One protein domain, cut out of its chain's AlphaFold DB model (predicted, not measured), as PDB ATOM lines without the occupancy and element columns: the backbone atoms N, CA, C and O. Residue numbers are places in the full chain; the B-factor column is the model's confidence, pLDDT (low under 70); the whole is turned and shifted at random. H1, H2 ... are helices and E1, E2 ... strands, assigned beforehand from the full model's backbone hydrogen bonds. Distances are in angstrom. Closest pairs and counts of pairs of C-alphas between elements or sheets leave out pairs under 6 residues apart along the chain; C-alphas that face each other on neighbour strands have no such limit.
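Overview. This is residues 67 to 233 of the 233 residues of an uncharacterized protein of Occultella aeris (UniProt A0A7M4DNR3). Two twisted sheets make a sandwich, only partly face to face, with their strands crossed at 48 degrees; the larger, E1 E2 E9 E5 E4 E3, reaches with E1 beyond the smaller, E6 E7 E8 E10 E11. H2 packs on E3 and E4 of the larger sheet, which curls round it, and short H1 lies toward the opposite end of the domain. The printed part has 167 residues with two named helices and eleven named strands, in the order E1 H1 E2 H2 and then E3 to E11, of mixed class. Neighbour strands are antiparallel in both sheets, and the smaller is branched. The whole is compact, with a radius of gyration of the C-alphas of 15.4 A and spans of 52 by 40 by 29 A.

Arrangement. Begin at edge strand E1, residues 69 to 80, which bends by 72 degrees at residue 72. Beside it find E2, residues 95 to 105, with N 75 and O 100 within hydrogen-bond range at 2.8 A. Next come E9, residues 196 to 203, with N 101 and O 199 at 2.8 A, and E5, residues 155 to 162, with N 158 and O 200 at 2.9 A. E4, residues 145 to 152, follows with N 148 and O 159 at 2.8 A, then edge strand E3, residues 136 to 140, with N 139 and O 147 at 2.9 A. E3, E4 and E5 form a meander, each strand the antiparallel neighbour of the one before. H1, residues 82 to 88, only grazes both sheets. H2, residues 116 to 131, is on one face of this sheet, making two layers; the closest C-alphas of H2 and E3 are Gly 120 and Thr 140, 5.3 A apart. In the other sheet, E6, residues 168 to 175, has E7, residues 183 to 186, and E8, residues 190 to 192, on one side; look for N 174 and O 185 at 2.9 A and N 170 and O 190 at 2.9 A. On its other side is E10, residues 209 to 219, with N 173 and O 213 at 2.9 A; E10 and E11, residues 222 to 232, form a hairpin, with N 212 and O 229 at 2.9 A. Between the sheets, the closest C-alphas of E4 and E10 are Val 149 and Ala 212, 5.0 A apart. E1 is apart from E6 and E10. Every O i to N i+4 pair is within hydrogen-bond range in H1, and 11 of 12 in H2.

Along the chain. Find C-alpha 69 at (-50.157, -1.083, 20.072); from there E1 runs 29.4 A. E2 measures 30.3 A, and H2 runs 23.3 A from C-alpha 116 at (-30.557, -9.640, 31.063). E10 measures 31.3 A, and E11 runs 29.6 A to C-alpha 232 at (-39.738, -18.421, 6.065).

Size, cuts and confidence. The C-alphas farthest apart are Pro 91 and Gly 114, at 52.7 A. The printed part has no cut, and no link is long. Look for pLDDT under 70 at residues 67, 84, 87, 106 to 136 and 205.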
ATOM      1  N   ARG A  67     -52.968  -5.391  17.345       69.00
ATOM      2  CA  ARG A  67     -51.706  -5.885  17.912       69.00
ATOM      3  C   ARG A  67     -51.428  -5.352  19.322       69.00
ATOM      4  O   ARG A  67     -50.317  -5.500  19.817       69.00
ATOM      5  N   GLY A  68     -52.382  -4.697  19.988       71.25
ATOM      6  CA  GLY A  68     -52.181  -4.110  21.320       71.25
ATOM      7  C   GLY A  68     -51.191  -2.935  21.348       71.25
ATOM      8  O   GLY A  68     -50.585  -2.654  22.385       71.25
ATOM      9  N   CYS A  69     -51.004  -2.261  20.213       76.00
ATOM     10  CA  CYS A  69     -50.157  -1.083  20.072       76.00
ATOM     11  C   CYS A  69     -50.984   0.188  19.896       76.00
ATOM     12  O   CYS A  69     -52.074   0.190  19.336       76.00
ATOM     13  N   THR A  70     -50.409   1.305  20.322       83.38
ATOM     14  CA  THR A  70     -50.847   2.644  19.933       83.38
ATOM     15  C   THR A  70     -49.968   3.126  18.787       83.38
ATOM     16  O   THR A  70     -48.747   3.221  18.949       83.38
ATOM     17  N   LEU A  71     -50.566   3.437  17.636       86.12
ATOM     18  CA  LEU A  71     -49.855   4.079  16.531       86.12
ATOM     19  C   LEU A  71     -49.507   5.522  16.922       86.12
ATOM     20  O   LEU A  71     -50.380   6.288  17.325       86.12
ATOM     21  N   LEU A  72     -48.234   5.890  16.805       89.19
ATOM     22  CA  LEU A  72     -47.753   7.253  17.039       89.19
ATOM     23  C   LEU A  72     -47.616   8.034  15.733       89.19
ATOM     24  O   LEU A  72     -47.970   9.208  15.671       89.19
ATOM     25  N   SER A  73     -47.090   7.387  14.695       91.06
ATOM     26  CA  SER A  73     -46.978   7.974  13.363       91.06
ATOM     27  C   SER A  73     -46.933   6.892  12.295       91.06
ATOM     28  O   SER A  73     -46.424   5.794  12.531       91.06
ATOM     29  N   VAL A  74     -47.408   7.241  11.105       91.19
ATOM     30  CA  VAL A  74     -47.270   6.443   9.890       91.19
ATOM     31  C   VAL A  74     -46.744   7.340   8.776       91.19
ATOM     32  O   VAL A  74     -47.224   8.457   8.592       91.19
ATOM     33  N   GLU A  75     -45.742   6.856   8.060       93.38
ATOM     34  CA  GLU A  75     -45.205   7.474   6.857       93.38
ATOM     35  C   GLU A  75     -45.324   6.464   5.717       93.38
ATOM     36  O   GLU A  75     -44.896   5.314   5.848       93.38
ATOM     37  N   ILE A  76     -45.948   6.886   4.617       91.50
ATOM     38  CA  ILE A  76     -46.120   6.065   3.418       91.50
ATOM     39  C   ILE A  76     -45.311   6.707   2.302       91.50
ATOM     40  O   ILE A  76     -45.596   7.835   1.896       91.50
ATOM     41  N   THR A  77     -44.327   5.971   1.802       91.56
ATOM     42  CA  THR A  77     -43.416   6.439   0.758       91.56
ATOM     43  C   THR A  77     -43.526   5.544  -0.459       91.56
ATOM     44  O   THR A  77     -43.391   4.327  -0.364       91.56
ATOM     45  N   ASP A  78     -43.726   6.160  -1.618       90.81
ATOM     46  CA  ASP A  78     -43.733   5.465  -2.899       90.81
ATOM     47  C   ASP A  78     -42.288   5.324  -3.382       90.81
ATOM     48  O   ASP A  78     -41.594   6.328  -3.562       90.81
ATOM     49  N   THR A  79     -41.803   4.095  -3.561       86.31
ATOM     50  CA  THR A  79     -40.401   3.866  -3.936       86.31
ATOM     51  C   THR A  79     -40.256   2.816  -5.023       86.31
ATOM     52  O   THR A  79     -41.004   1.838  -5.078       86.31
ATOM     53  N   THR A  80     -39.257   3.005  -5.883       84.56
ATOM     54  CA  THR A  80     -38.840   1.988  -6.850       84.56
ATOM     55  C   THR A  80     -38.056   0.906  -6.124       84.56
ATOM     56  O   THR A  80     -37.087   1.200  -5.418       84.56
ATOM     57  N   MET A  81     -38.425  -0.350  -6.342       74.94
ATOM     58  CA  MET A  81     -37.718  -1.499  -5.782       74.94
ATOM     59  C   MET A  81     -37.308  -2.444  -6.907       74.94
ATOM     60  O   MET A  81     -37.952  -3.474  -7.090       74.94
ATOM     61  N   PRO A  82     -36.251  -2.124  -7.669       75.94
ATOM     62  CA  PRO A  82     -35.903  -2.865  -8.880       75.94
ATOM     63  C   PRO A  82     -35.656  -4.354  -8.609       75.94
ATOM     64  O   PRO A  82     -36.074  -5.191  -9.402       75.94
ATOM     65  N   ASP A  83     -35.067  -4.700  -7.459       71.12
ATOM     66  CA  ASP A  83     -34.862  -6.097  -7.062       71.12
ATOM     67  C   ASP A  83     -36.186  -6.829  -6.795       71.12
ATOM     68  O   ASP A  83     -36.326  -7.995  -7.159       71.12
ATOM     69  N   VAL A  84     -37.163  -6.159  -6.170       68.19
ATOM     70  CA  VAL A  84     -38.509  -6.716  -5.942       68.19
ATOM     71  C   VAL A  84     -39.243  -6.830  -7.272       68.19
ATOM     72  O   VAL A  84     -39.746  -7.903  -7.589       68.19
ATOM     73  N   ALA A  85     -39.247  -5.767  -8.075       75.88
ATOM     74  CA  ALA A  85     -39.895  -5.728  -9.378       75.88
ATOM     75  C   ALA A  85     -39.386  -6.850 -10.295       75.88
ATOM     76  O   ALA A  85     -40.182  -7.644 -10.792       75.88
ATOM     77  N   ALA A  86     -38.063  -7.023 -10.400       74.88
ATOM     78  CA  ALA A  86     -37.450  -8.092 -11.186       74.88
ATOM     79  C   ALA A  86     -37.887  -9.499 -10.743       74.88
ATOM     80  O   ALA A  86     -38.002 -10.402 -11.567       74.88
ATOM     81  N   GLN A  87     -38.156  -9.705  -9.454       67.88
ATOM     82  CA  GLN A  87     -38.608 -11.000  -8.931       67.88
ATOM     83  C   GLN A  87     -40.095 -11.255  -9.157       67.88
ATOM     84  O   GLN A  87     -40.507 -12.412  -9.184       67.88
ATOM     85  N   LEU A  88     -40.891 -10.194  -9.270       70.88
ATOM     86  CA  LEU A  88     -42.312 -10.279  -9.595       70.88
ATOM     87  C   LEU A  88     -42.553 -10.341 -11.113       70.88
ATOM     88  O   LEU A  88     -43.669 -10.632 -11.530       70.88
ATOM     89  N   GLY A  89     -41.520 -10.098 -11.930       74.00
ATOM     90  CA  GLY A  89     -41.663  -9.905 -13.376       74.00
ATOM     91  C   GLY A  89     -42.250  -8.537 -13.739       74.00
ATOM     92  O   GLY A  89     -42.755  -8.365 -14.840       74.00
ATOM     93  N   ALA A  90     -42.201  -7.580 -12.811       82.25
ATOM     94  CA  ALA A  90     -42.711  -6.229 -12.994       82.25
ATOM     95  C   ALA A  90     -41.645  -5.295 -13.604       82.25
ATOM     96  O   ALA A  90     -40.443  -5.518 -13.399       82.25
ATOM     97  N   PRO A  91     -42.055  -4.209 -14.286       86.31
ATOM     98  CA  PRO A  91     -41.148  -3.137 -14.688       86.31
ATOM     99  C   PRO A  91     -40.384  -2.561 -13.485       86.31
ATOM    100  O   PRO A  91     -40.940  -2.364 -12.404       86.31
ATOM    101  N   THR A  92     -39.084  -2.301 -13.650       87.31
ATOM    102  CA  THR A  92     -38.181  -1.915 -12.543       87.31
ATOM    103  C   THR A  92     -38.476  -0.543 -11.933       87.31
ATOM    104  O   THR A  92     -37.982  -0.231 -10.850       87.31
ATOM    105  N   ASP A  93     -39.243   0.277 -12.641       89.25
ATOM    106  CA  ASP A  93     -39.694   1.616 -12.275       89.25
ATOM    107  C   ASP A  93     -41.109   1.641 -11.673       89.25
ATOM    108  O   ASP A  93     -41.598   2.711 -11.309       89.25
ATOM    109  N   VAL A  94     -41.746   0.479 -11.480       87.81
ATOM    110  CA  VAL A  94     -42.976   0.383 -10.688       87.81
ATOM    111  C   VAL A  94     -42.721   0.886  -9.264       87.81
ATOM    112  O   VAL A  94     -41.792   0.454  -8.574       87.81
ATOM    113  N   LEU A  95     -43.581   1.804  -8.821       89.88
ATOM    114  CA  LEU A  95     -43.568   2.359  -7.472       89.88
ATOM    115  C   LEU A  95     -44.460   1.528  -6.556       89.88
ATOM    116  O   LEU A  95     -45.662   1.436  -6.786       89.88
ATOM    117  N   LEU A  96     -43.881   0.979  -5.491       86.38
ATOM    118  CA  LEU A  96     -44.618   0.256  -4.455       86.38
ATOM    119  C   LEU A  96     -44.635   1.058  -3.148       86.38
ATOM    120  O   LEU A  96     -43.654   1.756  -2.851       86.38
ATOM    121  N   PRO A  97     -45.714   0.958  -2.353       87.75
ATOM    122  CA  PRO A  97     -45.788   1.643  -1.076       87.75
ATOM    123  C   PRO A  97     -44.874   0.966  -0.047       87.75
ATOM    124  O   PRO A  97     -44.912  -0.248   0.170       87.75
ATOM    125  N   VAL A  98     -44.070   1.780   0.630       89.56
ATOM    126  CA  VAL A  98     -43.381   1.437   1.875       89.56
ATOM    127  C   VAL A  98     -44.100   2.125   3.006       89.56
ATOM    128  O   VAL A  98     -44.302   3.334   2.956       89.56
ATOM    129  N   VAL A  99     -44.424   1.369   4.047       88.62
ATOM    130  CA  VAL A  99     -45.093   1.908   5.231       88.62
ATOM    131  C   VAL A  99     -44.131   1.814   6.411       88.62
ATOM    132  O   VAL A  99     -43.789   0.713   6.845       88.62
ATOM    133  N   ASP A 100     -43.670   2.962   6.907       90.62
ATOM    134  CA  ASP A 100     -42.894   3.100   8.145       90.62
ATOM    135  C   ASP A 100     -43.852   3.518   9.263       90.62
ATOM    136  O   ASP A 100     -44.542   4.535   9.175       90.62
ATOM    137  N   ARG A 101     -43.931   2.702  10.312       87.06
ATOM    138  CA  ARG A 101     -44.800   2.933  11.463       87.06
ATOM    139  C   ARG A 101     -43.962   3.089  12.715       87.06
ATOM    140  O   ARG A 101     -43.102   2.257  13.022       87.06
ATOM    141  N   GLN A 102     -44.289   4.109  13.495       87.25
ATOM    142  CA  GLN A 102     -43.844   4.235  14.871       87.25
ATOM    143  C   GLN A 102     -45.004   3.918  15.802       87.25
ATOM    144  O   GLN A 102     -46.085   4.492  15.693       87.25
ATOM    145  N   GLU A 103     -44.765   3.008  16.734       82.19
ATOM    146  CA  GLU A 103     -45.780   2.431  17.601       82.19
ATOM    147  C   GLU A 103     -45.265   2.408  19.042       82.19
ATOM    148  O   GLU A 103     -44.072   2.261  19.313       82.19
ATOM    149  N   THR A 104     -46.175   2.543  19.995       79.44
ATOM    150  CA  THR A 104     -45.909   2.188  21.390       79.44
ATOM    151  C   THR A 104     -46.789   1.014  21.735       79.44
ATOM    152  O   THR A 104     -48.011   1.132  21.753       79.44
ATOM    153  N   CYS A 105     -46.169  -0.124  21.996       70.44
ATOM    154  CA  CYS A 105     -46.880  -1.322  22.397       70.44
ATOM    155  C   CYS A 105     -46.705  -1.526  23.897       70.44
ATOM    156  O   CYS A 105     -45.662  -1.177  24.461       70.44
ATOM    157  N   ALA A 106     -47.730  -2.065  24.560       60.22
ATOM    158  CA  ALA A 106     -47.582  -2.453  25.954       60.22
ATOM    159  C   ALA A 106     -46.410  -3.437  26.057       60.22
ATOM    160  O   ALA A 106     -46.361  -4.425  25.323       60.22
ATOM    161  N   ALA A 107     -45.452  -3.153  26.944       53.56
ATOM    162  CA  ALA A 107     -44.352  -4.073  27.177       53.56
ATOM    163  C   ALA A 107     -44.942  -5.437  27.535       53.56
ATOM    164  O   ALA A 107     -45.824  -5.518  28.395       53.56
ATOM    165  N   ALA A 108     -44.436  -6.486  26.888       47.78
ATOM    166  CA  ALA A 108     -44.655  -7.862  27.292       47.78
ATOM    167  C   ALA A 108     -44.624  -7.940  28.819       47.78
ATOM    168  O   ALA A 108     -43.596  -7.615  29.423       47.78
ATOM    169  N   THR A 109     -45.766  -8.251  29.439       38.88
ATOM    170  CA  THR A 109     -45.923  -8.221  30.895       38.88
ATOM    171  C   THR A 109     -44.735  -8.936  31.519       38.88
ATOM    172  O   THR A 109     -44.529 -10.116  31.248       38.88
ATOM    173  N   ARG A 110     -43.929  -8.186  32.282       35.88
ATOM    174  CA  ARG A 110     -42.683  -8.618  32.927       35.88
ATOM    175  C   ARG A 110     -42.908  -9.966  33.623       35.88
ATOM    176  O   ARG A 110     -43.342 -10.009  34.770       35.88
ATOM    177  N   THR A 111     -42.599 -11.076  32.968       35.53
ATOM    178  CA  THR A 111     -42.310 -12.310  33.685       35.53
ATOM    179  C   THR A 111     -40.912 -12.110  34.238       35.53
ATOM    180  O   THR A 111     -39.934 -11.996  33.502       35.53
ATOM    181  N   THR A 112     -40.827 -11.913  35.551       35.00
ATOM    182  CA  THR A 112     -39.574 -11.698  36.275       35.00
ATOM    183  C   THR A 112     -38.703 -12.945  36.145       35.00
ATOM    184  O   THR A 112     -38.724 -13.820  37.003       35.00
ATOM    185  N   PHE A 113     -37.945 -13.050  35.060       38.53
ATOM    186  CA  PHE A 113     -36.887 -14.034  34.913       38.53
ATOM    187  C   PHE A 113     -35.557 -13.339  35.181       38.53
ATOM    188  O   PHE A 113     -35.243 -12.302  34.598       38.53
ATOM    189  N   GLY A 114     -34.800 -13.879  36.137       34.62
ATOM    190  CA  GLY A 114     -33.468 -13.389  36.468       34.62
ATOM    191  C   GLY A 114     -32.546 -13.454  35.248       34.62
ATOM    192  O   GLY A 114     -32.473 -14.486  34.582       34.62
ATOM    193  N   GLY A 115     -31.848 -12.351  34.970       37.44
ATOM    194  CA  GLY A 115     -30.846 -12.235  33.904       37.44
ATOM    195  C   GLY A 115     -31.257 -11.328  32.735       37.44
ATOM    196  O   GLY A 115     -32.406 -11.294  32.314       37.44
ATOM    197  N   SER A 116     -30.307 -10.565  32.185       47.12
ATOM    198  CA  SER A 116     -30.557  -9.640  31.063       47.12
ATOM    199  C   SER A 116     -30.843 -10.349  29.730       47.12
ATOM    200  O   SER A 116     -31.512  -9.783  28.871       47.12
ATOM    201  N   ALA A 117     -30.387 -11.594  29.562       40.53
ATOM    202  CA  ALA A 117     -30.602 -12.389  28.350       40.53
ATOM    203  C   ALA A 117     -32.027 -12.976  28.253       40.53
ATOM    204  O   ALA A 117     -32.561 -13.142  27.159       40.53
ATOM    205  N   THR A 118     -32.672 -13.249  29.392       43.56
ATOM    206  CA  THR A 118     -34.014 -13.851  29.471       43.56
ATOM    207  C   THR A 118     -35.140 -12.830  29.292       43.56
ATOM    208  O   THR A 118     -36.195 -13.184  28.773       43.56
ATOM    209  N   GLN A 119     -34.908 -11.546  29.605       47.28
ATOM    210  CA  GLN A 119     -35.839 -10.459  29.248       47.28
ATOM    211  C   GLN A 119     -35.960 -10.276  27.731       47.28
ATOM    212  O   GLN A 119     -37.055 -10.033  27.230       47.28
ATOM    213  N   GLY A 120     -34.854 -10.449  27.001       42.66
ATOM    214  CA  GLY A 120     -34.863 -10.462  25.543       42.66
ATOM    215  C   GLY A 120     -35.734 -11.593  24.988       42.66
ATOM    216  O   GLY A 120     -36.569 -11.336  24.126       42.66
ATOM    217  N   LEU A 121     -35.600 -12.822  25.504       45.06
ATOM    218  CA  LEU A 121     -36.413 -13.961  25.050       45.06
ATOM    219  C   LEU A 121     -37.908 -13.774  25.336       45.06
ATOM    220  O   LEU A 121     -38.713 -13.966  24.435       45.06
ATOM    221  N   ALA A 122     -38.282 -13.341  26.544       47.38
ATOM    222  CA  ALA A 122     -39.685 -13.072  26.873       47.38
ATOM    223  C   ALA A 122     -40.267 -11.925  26.025       47.38
ATOM    224  O   ALA A 122     -41.434 -11.967  25.640       47.38
ATOM    225  N   SER A 123     -39.444 -10.920  25.690       50.47
ATOM    226  CA  SER A 123     -39.833  -9.867  24.751       50.47
ATOM    227  C   SER A 123     -39.980 -10.395  23.327       50.47
ATOM    228  O   SER A 123     -40.961 -10.053  22.691       50.47
ATOM    229  N   ALA A 124     -39.099 -11.284  22.855       51.25
ATOM    230  CA  ALA A 124     -39.201 -11.905  21.538       51.25
ATOM    231  C   ALA A 124     -40.427 -12.826  21.437       51.25
ATOM    232  O   ALA A 124     -41.155 -12.731  20.463       51.25
ATOM    233  N   GLU A 125     -40.720 -13.638  22.455       51.47
ATOM    234  CA  GLU A 125     -41.914 -14.496  22.500       51.47
ATOM    235  C   GLU A 125     -43.218 -13.694  22.573       51.47
ATOM    236  O   GLU A 125     -44.213 -14.061  21.950       51.47
ATOM    237  N   ALA A 126     -43.246 -12.599  23.333       51.91
ATOM    238  CA  ALA A 126     -44.398 -11.709  23.361       51.91
ATOM    239  C   ALA A 126     -44.553 -10.940  22.049       51.91
ATOM    240  O   ALA A 126     -45.671 -10.798  21.575       51.91
ATOM    241  N   HIS A 127     -43.444 -10.528  21.432       56.00
ATOM    242  CA  HIS A 127     -43.415  -9.911  20.109       56.00
ATOM    243  C   HIS A 127     -43.910 -10.912  19.045       56.00
ATOM    244  O   HIS A 127     -44.776 -10.565  18.255       56.00
ATOM    245  N   THR A 128     -43.526 -12.193  19.103       52.31
ATOM    246  CA  THR A 128     -44.100 -13.271  18.269       52.31
ATOM    247  C   THR A 128     -45.599 -13.454  18.519       52.31
ATOM    248  O   THR A 128     -46.382 -13.506  17.574       52.31
ATOM    249  N   LYS A 129     -46.040 -13.513  19.783       53.16
ATOM    250  CA  LYS A 129     -47.470 -13.646  20.129       53.16
ATOM    251  C   LYS A 129     -48.301 -12.457  19.651       53.16
ATOM    252  O   LYS A 129     -49.465 -12.633  19.315       53.16
ATOM    253  N   GLN A 130     -47.699 -11.276  19.610       53.50
ATOM    254  CA  GLN A 130     -48.329 -10.025  19.214       53.50
ATOM    255  C   GLN A 130     -48.524  -9.893  17.697       53.50
ATOM    256  O   GLN A 130     -49.442  -9.203  17.265       53.50
ATOM    257  N   PHE A 131     -47.696 -10.566  16.893       49.09
ATOM    258  CA  PHE A 131     -47.814 -10.601  15.429       49.09
ATOM    259  C   PHE A 131     -48.442 -11.904  14.891       49.09
ATOM    260  O   PHE A 131     -48.633 -12.033  13.686       49.09
ATOM    261  N   GLY A 132     -48.814 -12.843  15.770       47.19
ATOM    262  CA  GLY A 132     -49.427 -14.125  15.412       47.19
ATOM    263  C   GLY A 132     -48.406 -15.263  15.267       47.19
ATOM    264  O   GLY A 132     -47.321 -15.098  14.721       47.19
ATOM    265  N   ALA A 133     -48.761 -16.448  15.773       42.88
ATOM    266  CA  ALA A 133     -47.847 -17.584  15.960       42.88
ATOM    267  C   ALA A 133     -47.438 -18.341  14.676       42.88
ATOM    268  O   ALA A 133     -46.653 -19.282  14.765       42.88
ATOM    269  N   THR A 134     -47.973 -17.994  13.503       49.22
ATOM    270  CA  THR A 134     -47.850 -18.812  12.280       49.22
ATOM    271  C   THR A 134     -46.966 -18.224  11.180       49.22
ATOM    272  O   THR A 134     -46.648 -18.952  10.246       49.22
ATOM    273  N   ALA A 135     -46.539 -16.958  11.273       56.97
ATOM    274  CA  ALA A 135     -45.712 -16.317  10.241       56.97
ATOM    275  C   ALA A 135     -44.842 -15.176  10.798       56.97
ATOM    276  O   ALA A 135     -44.749 -14.106  10.196       56.97
ATOM    277  N   ALA A 136     -44.252 -15.363  11.979       67.81
ATOM    278  CA  ALA A 136     -43.354 -14.388  12.585       67.81
ATOM    279  C   ALA A 136     -42.143 -15.085  13.209       67.81
ATOM    280  O   ALA A 136     -42.296 -15.923  14.096       67.81
ATOM    281  N   ASP A 137     -40.947 -14.679  12.793       80.75
ATOM    282  CA  ASP A 137     -39.686 -15.100  13.392       80.75
ATOM    283  C   ASP A 137     -39.064 -13.918  14.129       80.75
ATOM    284  O   ASP A 137     -38.777 -12.872  13.542       80.75
ATOM    285  N   CYS A 138     -38.863 -14.086  15.434       81.81
ATOM    286  CA  CYS A 138     -38.358 -13.057  16.333       81.81
ATOM    287  C   CYS A 138     -37.073 -13.513  17.014       81.81
ATOM    288  O   CYS A 138     -36.919 -14.674  17.384       81.81
ATOM    289  N   THR A 139     -36.153 -12.579  17.240       80.19
ATOM    290  CA  THR A 139     -34.949 -12.827  18.031       80.19
ATOM    291  C   THR A 139     -34.583 -11.625  18.888       80.19
ATOM    292  O   THR A 139     -35.086 -10.513  18.714       80.19
ATOM    293  N   THR A 140     -33.660 -11.848  19.814       80.62
ATOM    294  CA  THR A 140     -33.045 -10.794  20.608       80.62
ATOM    295  C   THR A 140     -31.946 -10.081  19.826       80.62
ATOM    296  O   THR A 140     -31.310 -10.628  18.925       80.62
ATOM    297  N   THR A 141     -31.714  -8.820  20.172       85.00
ATOM    298  CA  THR A 141     -30.558  -8.057  19.685       85.00
ATOM    299  C   THR A 141     -29.368  -8.211  20.638       85.00
ATOM    300  O   THR A 141     -29.502  -8.727  21.745       85.00
ATOM    301  N   SER A 142     -28.179  -7.746  20.244       84.19
ATOM    302  CA  SER A 142     -26.994  -7.702  21.116       84.19
ATOM    303  C   SER A 142     -27.157  -6.755  22.313       84.19
ATOM    304  O   SER A 142     -26.280  -6.696  23.172       84.19
ATOM    305  N   GLY A 143     -28.248  -5.991  22.372       82.56
ATOM    306  CA  GLY A 143     -28.637  -5.228  23.545       82.56
ATOM    307  C   GLY A 143     -30.097  -5.461  23.929       82.56
ATOM    308  O   GLY A 143     -30.723  -6.427  23.497       82.56
ATOM    309  N   PRO A 144     -30.650  -4.593  24.785       80.19
ATOM    310  CA  PRO A 144     -31.996  -4.763  25.318       80.19
ATOM    311  C   PRO A 144     -33.051  -4.369  24.273       80.19
ATOM    312  O   PRO A 144     -33.547  -3.243  24.257       80.19
ATOM    313  N   GLY A 145     -33.376  -5.306  23.389       83.81
ATOM    314  CA  GLY A 145     -34.409  -5.165  22.368       83.81
ATOM    315  C   GLY A 145     -34.632  -6.449  21.573       83.81
ATOM    316  O   GLY A 145     -33.794  -7.358  21.605       83.81
ATOM    317  N   SER A 146     -35.743  -6.495  20.847       85.31
ATOM    318  CA  SER A 146     -36.163  -7.605  19.987       85.31
ATOM    319  C   SER A 146     -36.362  -7.129  18.552       85.31
ATOM    320  O   SER A 146     -36.788  -6.001  18.314       85.31
ATOM    321  N   ILE A 147     -36.040  -7.990  17.593       88.75
ATOM    322  CA  ILE A 147     -36.267  -7.782  16.162       88.75
ATOM    323  C   ILE A 147     -37.101  -8.952  15.646       88.75
ATOM    324  O   ILE A 147     -36.815 -10.099  15.982       88.75
ATOM    325  N   CYS A 148     -38.103  -8.664  14.824       87.38
ATOM    326  CA  CYS A 148     -38.938  -9.670  14.181       87.38
ATOM    327  C   CYS A 148     -39.041  -9.421  12.687       87.38
ATOM    328  O   CYS A 148     -39.048  -8.268  12.249       87.38
ATOM    329  N   VAL A 149     -39.170 -10.509  11.937       88.44
ATOM    330  CA  VAL A 149     -39.670 -10.513  10.568       88.44
ATOM    331  C   VAL A 149     -40.995 -11.266  10.563       88.44
ATOM    332  O   VAL A 149     -41.090 -12.339  11.152       88.44
ATOM    333  N   SER A 150     -42.029 -10.700   9.957       83.62
ATOM    334  CA  SER A 150     -43.348 -11.325   9.905       83.62
ATOM    335  C   SER A 150     -44.081 -11.022   8.609       83.62
ATOM    336  O   SER A 150     -43.676 -10.143   7.845       83.62
ATOM    337  N   ARG A 151     -45.157 -11.764   8.347       78.75
ATOM    338  CA  ARG A 151     -46.083 -11.481   7.248       78.75
ATOM    339  C   ARG A 151     -47.376 -10.870   7.783       78.75
ATOM    340  O   ARG A 151     -47.930 -11.350   8.765       78.75
ATOM    341  N   SER A 152     -47.845  -9.818   7.117       73.75
ATOM    342  CA  SER A 152     -49.169  -9.223   7.316       73.75
ATOM    343  C   SER A 152     -49.804  -9.001   5.946       73.75
ATOM    344  O   SER A 152     -49.330  -8.175   5.165       73.75
ATOM    345  N   GLY A 153     -50.816  -9.801   5.605       72.44
ATOM    346  CA  GLY A 153     -51.362  -9.844   4.247       72.44
ATOM    347  C   GLY A 153     -50.277 -10.148   3.203       72.44
ATOM    348  O   GLY A 153     -49.463 -11.055   3.379       72.44
ATOM    349  N   ASN A 154     -50.222  -9.336   2.144       74.81
ATOM    350  CA  ASN A 154     -49.186  -9.413   1.105       74.81
ATOM    351  C   ASN A 154     -47.893  -8.664   1.468       74.81
ATOM    352  O   ASN A 154     -47.019  -8.497   0.619       74.81
ATOM    353  N   TYR A 155     -47.744  -8.205   2.712       79.25
ATOM    354  CA  TYR A 155     -46.589  -7.435   3.153       79.25
ATOM    355  C   TYR A 155     -45.669  -8.269   4.037       79.25
ATOM    356  O   TYR A 155     -46.103  -8.989   4.938       79.25
ATOM    357  N   VAL A 156     -44.369  -8.113   3.812       85.62
ATOM    358  CA  VAL A 156     -43.342  -8.517   4.769       85.62
ATOM    359  C   VAL A 156     -43.072  -7.328   5.675       85.62
ATOM    360  O   VAL A 156     -42.840  -6.212   5.207       85.62
ATOM    361  N   VAL A 157     -43.103  -7.569   6.977       87.69
ATOM    362  CA  VAL A 157     -42.923  -6.576   8.028       87.69
ATOM    363  C   VAL A 157     -41.635  -6.891   8.772       87.69
ATOM    364  O   VAL A 157     -41.376  -8.029   9.149       87.69
ATOM    365  N   SER A 158     -40.821  -5.871   9.006       91.19
ATOM    366  CA  SER A 158     -39.707  -5.927   9.945       91.19
ATOM    367  C   SER A 158     -39.984  -4.962  11.078       91.19
ATOM    368  O   SER A 158     -40.309  -3.802  10.831       91.19
ATOM    369  N   SER A 159     -39.887  -5.433  12.317       88.62
ATOM    370  CA  SER A 159     -40.219  -4.635  13.498       88.62
ATOM    371  C   SER A 159     -39.175  -4.779  14.587       88.62
ATOM    372  O   SER A 159     -38.783  -5.899  14.912       88.62
ATOM    373  N   PHE A 160     -38.775  -3.663  15.188       90.50
ATOM    374  CA  PHE A 160     -37.820  -3.617  16.289       90.50
ATOM    375  C   PHE A 160     -38.432  -2.914  17.501       90.50
ATOM    376  O   PHE A 160     -39.018  -1.839  17.357       90.50
ATOM    377  N   ALA A 161     -38.255  -3.499  18.684       86.75
ATOM    378  CA  ALA A 161     -38.664  -2.927  19.961       86.75
ATOM    379  C   ALA A 161     -37.462  -2.790  20.906       86.75
ATOM    380  O   ALA A 161     -36.646  -3.707  21.028       86.75
ATOM    381  N   TYR A 162     -37.354  -1.652  21.595       86.62
ATOM    382  CA  TYR A 162     -36.254  -1.355  22.516       86.62
ATOM    383  C   TYR A 162     -36.730  -1.275  23.971       86.62
ATOM    384  O   TYR A 162     -37.669  -0.554  24.295       86.62
ATOM    385  N   TYR A 163     -36.027  -1.966  24.871       83.62
ATOM    386  CA  TYR A 163     -36.358  -2.066  26.299       83.62
ATOM    387  C   TYR A 163     -35.165  -1.754  27.214       83.62
ATOM    388  O   TYR A 163     -35.140  -2.147  28.381       83.62
ATOM    389  N   GLY A 164     -34.150  -1.063  26.694       81.56
ATOM    390  CA  GLY A 164     -32.983  -0.665  27.476       81.56
ATOM    391  C   GLY A 164     -33.172   0.589  28.307       81.56
ATOM    392  O   GLY A 164     -34.126   1.345  28.133       81.56
ATOM    393  N   SER A 165     -32.206   0.828  29.194       80.19
ATOM    394  CA  SER A 165     -32.016   2.135  29.809       80.19
ATOM    395  C   SER A 165     -31.297   3.079  28.837       80.19
ATOM    396  O   SER A 165     -30.308   2.710  28.203       80.19
ATOM    397  N   GLY A 166     -31.782   4.318  28.752       86.88
ATOM    398  CA  GLY A 166     -31.231   5.351  27.876       86.88
ATOM    399  C   GLY A 166     -31.900   5.413  26.506       86.88
ATOM    400  O   GLY A 166     -32.988   4.877  26.305       86.88
ATOM    401  N   ASN A 167     -31.239   6.114  25.584       91.38
ATOM    402  CA  ASN A 167     -31.694   6.295  24.211       91.38
ATOM    403  C   ASN A 167     -30.651   5.731  23.245       91.38
ATOM    404  O   ASN A 167     -29.447   5.927  23.432       91.38
ATOM    405  N   ILE A 168     -31.110   5.068  22.191       93.94
ATOM    406  CA  ILE A 168     -30.276   4.650  21.059       93.94
ATOM    407  C   ILE A 168     -30.837   5.239  19.769       93.94
ATOM    408  O   ILE A 168     -31.980   5.683  19.739       93.94
ATOM    409  N   SER A 169     -30.064   5.198  18.690       95.38
ATOM    410  CA  SER A 169     -30.581   5.477  17.354       95.38
ATOM    411  C   SER A 169     -30.172   4.400  16.357       95.38
ATOM    412  O   SER A 169     -29.186   3.687  16.561       95.38
ATOM    413  N   GLY A 170     -30.957   4.245  15.297       95.38
ATOM    414  CA  GLY A 170     -30.740   3.225  14.279       95.38
ATOM    415  C   GLY A 170     -31.864   3.163  13.255       95.38
ATOM    416  O   GLY A 170     -32.828   3.920  13.341       95.38
ATOM    417  N   TYR A 171     -31.748   2.249  12.301       94.75
ATOM    418  CA  TYR A 171     -32.779   1.986  11.298       94.75
ATOM    419  C   TYR A 171     -33.045   0.486  11.168       94.75
ATOM    420  O   TYR A 171     -32.220  -0.355  11.540       94.75
ATOM    421  N   ILE A 172     -34.212   0.158  10.629       94.88
ATOM    422  CA  ILE A 172     -34.680  -1.202  10.394       94.88
ATOM    423  C   ILE A 172     -34.566  -1.498   8.900       94.88
ATOM    424  O   ILE A 172     -34.734  -0.606   8.071       94.88
ATOM    425  N   SER A 173     -34.280  -2.739   8.519       94.25
ATOM    426  CA  SER A 173     -34.312  -3.143   7.115       94.25
ATOM    427  C   SER A 173     -34.864  -4.548   6.905       94.25
ATOM    428  O   SER A 173     -34.793  -5.385   7.807       94.25
ATOM    429  N   ILE A 174     -35.366  -4.796   5.694       92.69
ATOM    430  CA  ILE A 174     -35.849  -6.098   5.212       92.69
ATOM    431  C   ILE A 174     -34.917  -6.595   4.107       92.69
ATOM    432  O   ILE A 174     -34.521  -5.824   3.231       92.69
ATOM    433  N   TYR A 175     -34.598  -7.885   4.125       91.12
ATOM    434  CA  TYR A 175     -33.857  -8.586   3.075       91.12
ATOM    435  C   TYR A 175     -34.625  -9.827   2.619       91.12
ATOM    436  O   TYR A 175     -35.347 -10.424   3.413       91.12
ATOM    437  N   LYS A 176     -34.415 -10.261   1.371       84.38
ATOM    438  CA  LYS A 176     -35.042 -11.472   0.790       84.38
ATOM    439  C   LYS A 176     -34.290 -12.777   1.068       84.38
ATOM    440  O   LYS A 176     -34.408 -13.775   0.368       84.38
ATOM    441  N   SER A 177     -33.413 -12.766   2.051       84.25
ATOM    442  CA  SER A 177     -32.740 -13.976   2.492       84.25
ATOM    443  C   SER A 177     -32.328 -13.806   3.942       84.25
ATOM    444  O   SER A 177     -32.329 -12.691   4.468       84.25
ATOM    445  N   CYS A 178     -31.899 -14.894   4.579       85.00
ATOM    446  CA  CYS A 178     -31.183 -14.797   5.851       85.00
ATOM    447  C   CYS A 178     -29.811 -14.113   5.702       85.00
ATOM    448  O   CYS A 178     -29.222 -13.671   6.691       85.00
ATOM    449  N   GLY A 179     -29.297 -13.989   4.474       83.00
ATOM    450  CA  GLY A 179     -28.105 -13.211   4.149       83.00
ATOM    451  C   GLY A 179     -28.370 -11.704   4.147       83.00
ATOM    452  O   GLY A 179     -29.448 -11.238   4.502       83.00
ATOM    453  N   THR A 180     -27.365 -10.916   3.774       79.12
ATOM    454  CA  THR A 180     -27.422  -9.440   3.710       79.12
ATOM    455  C   THR A 180     -27.817  -8.905   2.335       79.12
ATOM    456  O   THR A 180     -27.667  -7.713   2.076       79.12
ATOM    457  N   SER A 181     -28.310  -9.764   1.445       77.00
ATOM    458  CA  SER A 181     -28.649  -9.393   0.074       77.00
ATOM    459  C   SER A 181     -29.753 -10.293  -0.504       77.00
ATOM    460  O   SER A 181     -29.803 -11.478  -0.148       77.00
ATOM    461  N   PRO A 182     -30.616  -9.766  -1.392       83.06
ATOM    462  CA  PRO A 182     -30.812  -8.338  -1.667       83.06
ATOM    463  C   PRO A 182     -31.533  -7.642  -0.504       83.06
ATOM    464  O   PRO A 182     -32.345  -8.254   0.199       83.06
ATOM    465  N   ARG A 183     -31.215  -6.361  -0.284       88.50
ATOM    466  CA  ARG A 183     -31.946  -5.502   0.657       88.50
ATOM    467  C   ARG A 183     -33.177  -4.956  -0.050       88.50
ATOM    468  O   ARG A 183     -33.031  -4.279  -1.057       88.50
ATOM    469  N   LEU A 184     -34.353  -5.206   0.508       86.88
ATOM    470  CA  LEU A 184     -35.619  -4.778  -0.084       86.88
ATOM    471  C   LEU A 184     -35.968  -3.349   0.322       86.88
ATOM    472  O   LEU A 184     -36.273  -2.517  -0.520       86.88
ATOM    473  N   VAL A 185     -35.883  -3.049   1.620       89.44
ATOM    474  CA  VAL A 185     -36.220  -1.723   2.145       89.44
ATOM    475  C   VAL A 185     -35.447  -1.422   3.426       89.44
ATOM    476  O   VAL A 185     -35.060  -2.334   4.164       89.44
ATOM    477  N   SER A 186     -35.227  -0.135   3.689       90.62
ATOM    478  CA  SER A 186     -34.765   0.396   4.969       90.62
ATOM    479  C   SER A 186     -35.701   1.507   5.431       90.62
ATOM    480  O   SER A 186     -36.107   2.334   4.619       90.62
ATOM    481  N   SER A 187     -36.004   1.535   6.726       89.50
ATOM    482  CA  SER A 187     -36.645   2.678   7.372       89.50
ATOM    483  C   SER A 187     -35.696   3.880   7.411       89.50
ATOM    484  O   SER A 187     -34.479   3.741   7.233       89.50
ATOM    485  N   GLY A 188     -36.235   5.045   7.764       87.19
ATOM    486  CA  GLY A 188     -35.410   6.160   8.222       87.19
ATOM    487  C   GLY A 188     -34.649   5.813   9.511       87.19
ATOM    488  O   GLY A 188     -35.041   4.916  10.268       87.19
ATOM    489  N   ALA A 189     -33.552   6.531   9.770       90.81
ATOM    490  CA  ALA A 189     -32.887   6.474  11.066       90.81
ATOM    491  C   ALA A 189     -33.746   7.184  12.121       90.81
ATOM    492  O   ALA A 189     -34.204   8.304  11.913       90.81
ATOM    493  N   ALA A 190     -33.939   6.534  13.264       91.31
ATOM    494  CA  ALA A 190     -34.801   7.008  14.334       91.31
ATOM    495  C   ALA A 190     -34.147   6.833  15.702       91.31
ATOM    496  O   ALA A 190     -33.260   5.995  15.875       91.31
ATOM    497  N   SER A 191     -34.619   7.611  16.674       91.31
ATOM    498  CA  SER A 191     -34.279   7.447  18.087       91.31
ATOM    499  C   SER A 191     -35.262   6.497  18.768       91.31
ATOM    500  O   SER A 191     -36.462   6.548  18.510       91.31
ATOM    501  N   TYR A 192     -34.751   5.665  19.668       89.25
ATOM    502  CA  TYR A 192     -35.510   4.705  20.457       89.25
ATOM    503  C   TYR A 192     -35.223   4.943  21.935       89.25
ATOM    504  O   TYR A 192     -34.065   4.915  22.359       89.25
ATOM    505  N   SER A 193     -36.285   5.143  22.707       87.56
ATOM    506  CA  SER A 193     -36.285   5.097  24.170       87.56
ATOM    507  C   SER A 193     -36.999   3.833  24.644       87.56
ATOM    508  O   SER A 193     -37.626   3.133  23.844       87.56
ATOM    509  N   TYR A 194     -36.917   3.530  25.938       83.69
ATOM    510  CA  TYR A 194     -37.621   2.389  26.529       83.69
ATOM    511  C   TYR A 194     -39.089   2.306  26.063       83.69
ATOM    512  O   TYR A 194     -39.819   3.292  26.151       83.69
ATOM    513  N   GLY A 195     -39.505   1.137  25.568       75.94
ATOM    514  CA  GLY A 195     -40.860   0.863  25.079       75.94
ATOM    515  C   GLY A 195     -41.141   1.325  23.645       75.94
ATOM    516  O   GLY A 195     -42.238   1.095  23.144       75.94
ATOM    517  N   THR A 196     -40.177   1.955  22.964       83.81
ATOM    518  CA  THR A 196     -40.354   2.356  21.561       83.81
ATOM    519  C   THR A 196     -40.330   1.128  20.664       83.81
ATOM    520  O   THR A 196     -39.352   0.373  20.682       83.81
ATOM    521  N   GLN A 197     -41.359   0.984  19.829       87.12
ATOM    522  CA  GLN A 197     -41.399   0.021  18.739       87.12
ATOM    523  C   GLN A 197     -41.506   0.752  17.400       87.12
ATOM    524  O   GLN A 197     -42.212   1.749  17.254       87.12
ATOM    525  N   ARG A 198     -40.790   0.261  16.395       89.00
ATOM    526  CA  ARG A 198     -40.946   0.721  15.014       89.00
ATOM    527  C   ARG A 198     -41.046  -0.466  14.088       89.00
ATOM    528  O   ARG A 198     -40.494  -1.527  14.377       89.00
ATOM    529  N   SER A 199     -41.739  -0.282  12.977       89.31
ATOM    530  CA  SER A 199     -41.803  -1.283  11.926       89.31
ATOM    531  C   SER A 199     -41.754  -0.648  10.549       89.31
ATOM    532  O   SER A 199     -42.196   0.476  10.356       89.31
ATOM    533  N   VAL A 200     -41.190  -1.380   9.598       91.06
ATOM    534  CA  VAL A 200     -41.229  -1.053   8.177       91.06
ATOM    535  C   VAL A 200     -41.825  -2.241   7.447       91.06
ATOM    536  O   VAL A 200     -41.522  -3.385   7.792       91.06
ATOM    537  N   SER A 201     -42.672  -1.989   6.460       88.38
ATOM    538  CA  SER A 201     -43.254  -3.044   5.639       88.38
ATOM    539  C   SER A 201     -43.126  -2.772   4.152       88.38
ATOM    540  O   SER A 201     -43.146  -1.624   3.709       88.38
ATOM    541  N   VAL A 202     -42.985  -3.858   3.397       86.06
ATOM    542  CA  VAL A 202     -42.858  -3.866   1.941       86.06
ATOM    543  C   VAL A 202     -43.748  -4.945   1.353       86.06
ATOM    544  O   VAL A 202     -43.875  -6.024   1.935       86.06
ATOM    545  N   TYR A 203     -44.334  -4.668   0.194       80.75
ATOM    546  CA  TYR A 203     -45.083  -5.669  -0.547       80.75
ATOM    547  C   TYR A 203     -44.174  -6.840  -0.964       80.75
ATOM    548  O   TYR A 203     -43.133  -6.664  -1.603       80.75
ATOM    549  N   SER A 204     -44.574  -8.058  -0.608       78.00
ATOM    550  CA  SER A 204     -44.013  -9.295  -1.138       78.00
ATOM    551  C   SER A 204     -44.984 -10.459  -0.939       78.00
ATOM    552  O   SER A 204     -45.090 -11.010   0.157       78.00
ATOM    553  N   ALA A 205     -45.650 -10.880  -2.016       68.69
ATOM    554  CA  ALA A 205     -46.583 -12.011  -1.993       68.69
ATOM    555  C   ALA A 205     -45.897 -13.392  -2.047       68.69
ATOM    556  O   ALA A 205     -46.523 -14.416  -1.787       68.69
ATOM    557  N   ALA A 206     -44.603 -13.456  -2.379       70.88
ATOM    558  CA  ALA A 206     -43.901 -14.729  -2.538       70.88
ATOM    559  C   ALA A 206     -43.569 -15.367  -1.182       70.88
ATOM    560  O   ALA A 206     -42.891 -14.739  -0.358       70.88
ATOM    561  N   ALA A 207     -43.969 -16.625  -0.979       77.81
ATOM    562  CA  ALA A 207     -43.533 -17.405   0.171       77.81
ATOM    563  C   ALA A 207     -42.025 -17.690   0.078       77.81
ATOM    564  O   ALA A 207     -41.558 -18.337  -0.866       77.81
ATOM    565  N   SER A 208     -41.233 -17.132   0.991       82.44
ATOM    566  CA  SER A 208     -39.769 -17.159   0.890       82.44
ATOM    567  C   SER A 208     -39.088 -16.894   2.225       82.44
ATOM    568  O   SER A 208     -39.730 -16.566   3.216       82.44
ATOM    569  N   ASN A 209     -37.761 -17.007   2.235       85.19
ATOM    570  CA  ASN A 209     -36.970 -16.578   3.379       85.19
ATOM    571  C   ASN A 209     -36.820 -15.058   3.358       85.19
ATOM    572  O   ASN A 209     -36.332 -14.496   2.380       85.19
ATOM    573  N   TYR A 210     -37.144 -14.406   4.464       88.62
ATOM    574  CA  TYR A 210     -36.896 -12.988   4.674       88.62
ATOM    575  C   TYR A 210     -36.102 -12.789   5.954       88.62
ATOM    576  O   TYR A 210     -36.196 -13.582   6.888       88.62
ATOM    577  N   SER A 211     -35.320 -11.713   6.020       91.44
ATOM    578  CA  SER A 211     -34.714 -11.295   7.280       91.44
ATOM    579  C   SER A 211     -34.965  -9.838   7.607       91.44
ATOM    580  O   SER A 211     -34.913  -8.953   6.753       91.44
ATOM    581  N   ALA A 212     -35.201  -9.609   8.890       93.44
ATOM    582  CA  ALA A 212     -35.264  -8.313   9.525       93.44
ATOM    583  C   ALA A 212     -33.918  -8.018  10.180       93.44
ATOM    584  O   ALA A 212     -33.369  -8.867  10.886       93.44
ATOM    585  N   ARG A 213     -33.383  -6.810   9.982       95.19
ATOM    586  CA  ARG A 213     -32.197  -6.339  10.711       95.19
ATOM    587  C   ARG A 213     -32.436  -4.992  11.352       95.19
ATOM    588  O   ARG A 213     -33.067  -4.129  10.747       95.19
ATOM    589  N   PHE A 214     -31.846  -4.807  12.526       96.06
ATOM    590  CA  PHE A 214     -31.708  -3.495  13.141       96.06
ATOM    591  C   PHE A 214     -30.244  -3.056  13.113       96.06
ATOM    592  O   PHE A 214     -29.358  -3.745  13.623       96.06
ATOM    593  N   TRP A 215     -30.000  -1.894  12.520       96.19
ATOM    594  CA  TRP A 215     -28.687  -1.284  12.399       96.19
ATOM    595  C   TRP A 215     -28.580  -0.137  13.398       96.19
ATOM    596  O   TRP A 215     -29.195   0.914  13.216       96.19
ATOM    597  N   ARG A 216     -27.807  -0.335  14.468       96.31
ATOM    598  CA  ARG A 216     -27.617   0.655  15.533       96.31
ATOM    599  C   ARG A 216     -26.509   1.628  15.152       96.31
ATOM    600  O   ARG A 216     -25.425   1.206  14.760       96.31
ATOM    601  N   HIS A 217     -26.754   2.920  15.328       96.00
ATOM    602  CA  HIS A 217     -25.740   3.951  15.166       96.00
ATOM    603  C   HIS A 217     -24.673   3.833  16.265       96.00
ATOM    604  O   HIS A 217     -24.993   3.767  17.456       96.00
ATOM    605  N   VAL A 218     -23.400   3.828  15.869       93.94
ATOM    606  CA  VAL A 218     -22.245   3.719  16.779       93.94
ATOM    607  C   VAL A 218     -21.337   4.952  16.761       93.94
ATOM    608  O   VAL A 218     -20.305   4.958  17.425       93.94
ATOM    609  N   GLY A 219     -21.738   6.015  16.056       89.62
ATOM    610  CA  GLY A 219     -20.976   7.259  15.932       89.62
ATOM    611  C   GLY A 219     -20.405   7.470  14.532       89.62
ATOM    612  O   GLY A 219     -20.279   6.531  13.750       89.62
ATOM    613  N   LEU A 220     -20.058   8.725  14.219       88.62
ATOM    614  CA  LEU A 220     -19.424   9.136  12.954       88.62
ATOM    615  C   LEU A 220     -20.194   8.701  11.689       88.62
ATOM    616  O   LEU A 220     -19.597   8.432  10.653       88.62
ATOM    617  N   GLY A 221     -21.525   8.607  11.774       85.38
ATOM    618  CA  GLY A 221     -22.369   8.155  10.662       85.38
ATOM    619  C   GLY A 221     -22.300   6.647  10.394       85.38
ATOM    620  O   GLY A 221     -22.884   6.178   9.419       85.38
ATOM    621  N   HIS A 222     -21.624   5.874  11.248       91.88
ATOM    622  CA  HIS A 222     -21.536   4.426  11.125       91.88
ATOM    623  C   HIS A 222     -22.663   3.720  11.872       91.88
ATOM    624  O   HIS A 222     -23.065   4.108  12.975       91.88
ATOM    625  N   TYR A 223     -23.119   2.621  11.274       95.56
ATOM    626  CA  TYR A 223     -24.127   1.740  11.834       95.56
ATOM    627  C   TYR A 223     -23.608   0.307  11.850       95.56
ATOM    628  O   TYR A 223     -22.978  -0.144  10.894       95.56
ATOM    629  N   THR A 224     -23.884  -0.420  12.927       95.00
ATOM    630  CA  THR A 224     -23.539  -1.837  13.052       95.00
ATOM    631  C   THR A 224     -24.796  -2.671  13.196       95.00
ATOM    632  O   THR A 224     -25.785  -2.239  13.790       95.00
ATOM    633  N   ASN A 225     -24.773  -3.876  12.623       93.81
ATOM    634  CA  ASN A 225     -25.875  -4.811  12.784       93.81
ATOM    635  C   ASN A 225     -25.952  -5.206  14.257       93.81
ATOM    636  O   ASN A 225     -25.020  -5.801  14.797       93.81
ATOM    637  N   TRP A 226     -27.055  -4.841  14.895       93.38
ATOM    638  CA  TRP A 226     -27.280  -5.092  16.309       93.38
ATOM    639  C   TRP A 226     -28.193  -6.295  16.538       93.38
ATOM    640  O   TRP A 226     -28.241  -6.808  17.648       93.38
ATOM    641  N   GLY A 227     -28.904  -6.773  15.518       90.19
ATOM    642  CA  GLY A 227     -29.747  -7.958  15.618       90.19
ATOM    643  C   GLY A 227     -30.352  -8.357  14.280       90.19
ATOM    644  O   GLY A 227     -30.574  -7.520  13.405       90.19
ATOM    645  N   THR A 228     -30.604  -9.654  14.106       91.19
ATOM    646  CA  THR A 228     -31.147 -10.213  12.861       91.19
ATOM    647  C   THR A 228     -32.129 -11.333  13.150       91.19
ATOM    648  O   THR A 228     -31.717 -12.357  13.680       91.19
ATOM    649  N   ALA A 229     -33.382 -11.176  12.735       89.69
ATOM    650  CA  ALA A 229     -34.333 -12.282  12.660       89.69
ATOM    651  C   ALA A 229     -34.412 -12.777  11.216       89.69
ATOM    652  O   ALA A 229     -34.408 -11.960  10.297       89.69
ATOM    653  N   CYS A 230     -34.477 -14.091  11.011       88.56
ATOM    654  CA  CYS A 230     -34.756 -14.669   9.703       88.56
ATOM    655  C   CYS A 230     -35.877 -15.688   9.819       88.56
ATOM    656  O   CYS A 230     -35.860 -16.481  10.756       88.56
ATOM    657  N   GLY A 231     -36.780 -15.669   8.847       83.31
ATOM    658  CA  GLY A 231     -37.930 -16.547   8.808       83.31
ATOM    659  C   GLY A 231     -38.364 -16.902   7.404       83.31
ATOM    660  O   GLY A 231     -38.135 -16.130   6.469       83.31
ATOM    661  N   TYR A 232     -38.993 -18.066   7.267       83.12
ATOM    662  CA  TYR A 232     -39.738 -18.421   6.065       83.12
ATOM    663  C   TYR A 232     -41.183 -17.957   6.248       83.12
ATOM    664  O   TYR A 232     -41.868 -18.434   7.151       83.12
ATOM    665  N   LEU A 233     -41.611 -17.009   5.418       78.31
ATOM    666  CA  LEU A 233     -42.895 -16.317   5.531       78.31
ATOM    667  C   LEU A 233     -43.794 -16.617   4.351       78.31
ATOM    668  O   LEU A 233     -43.266 -16.637   3.211       78.31
TER     669      LEU A 233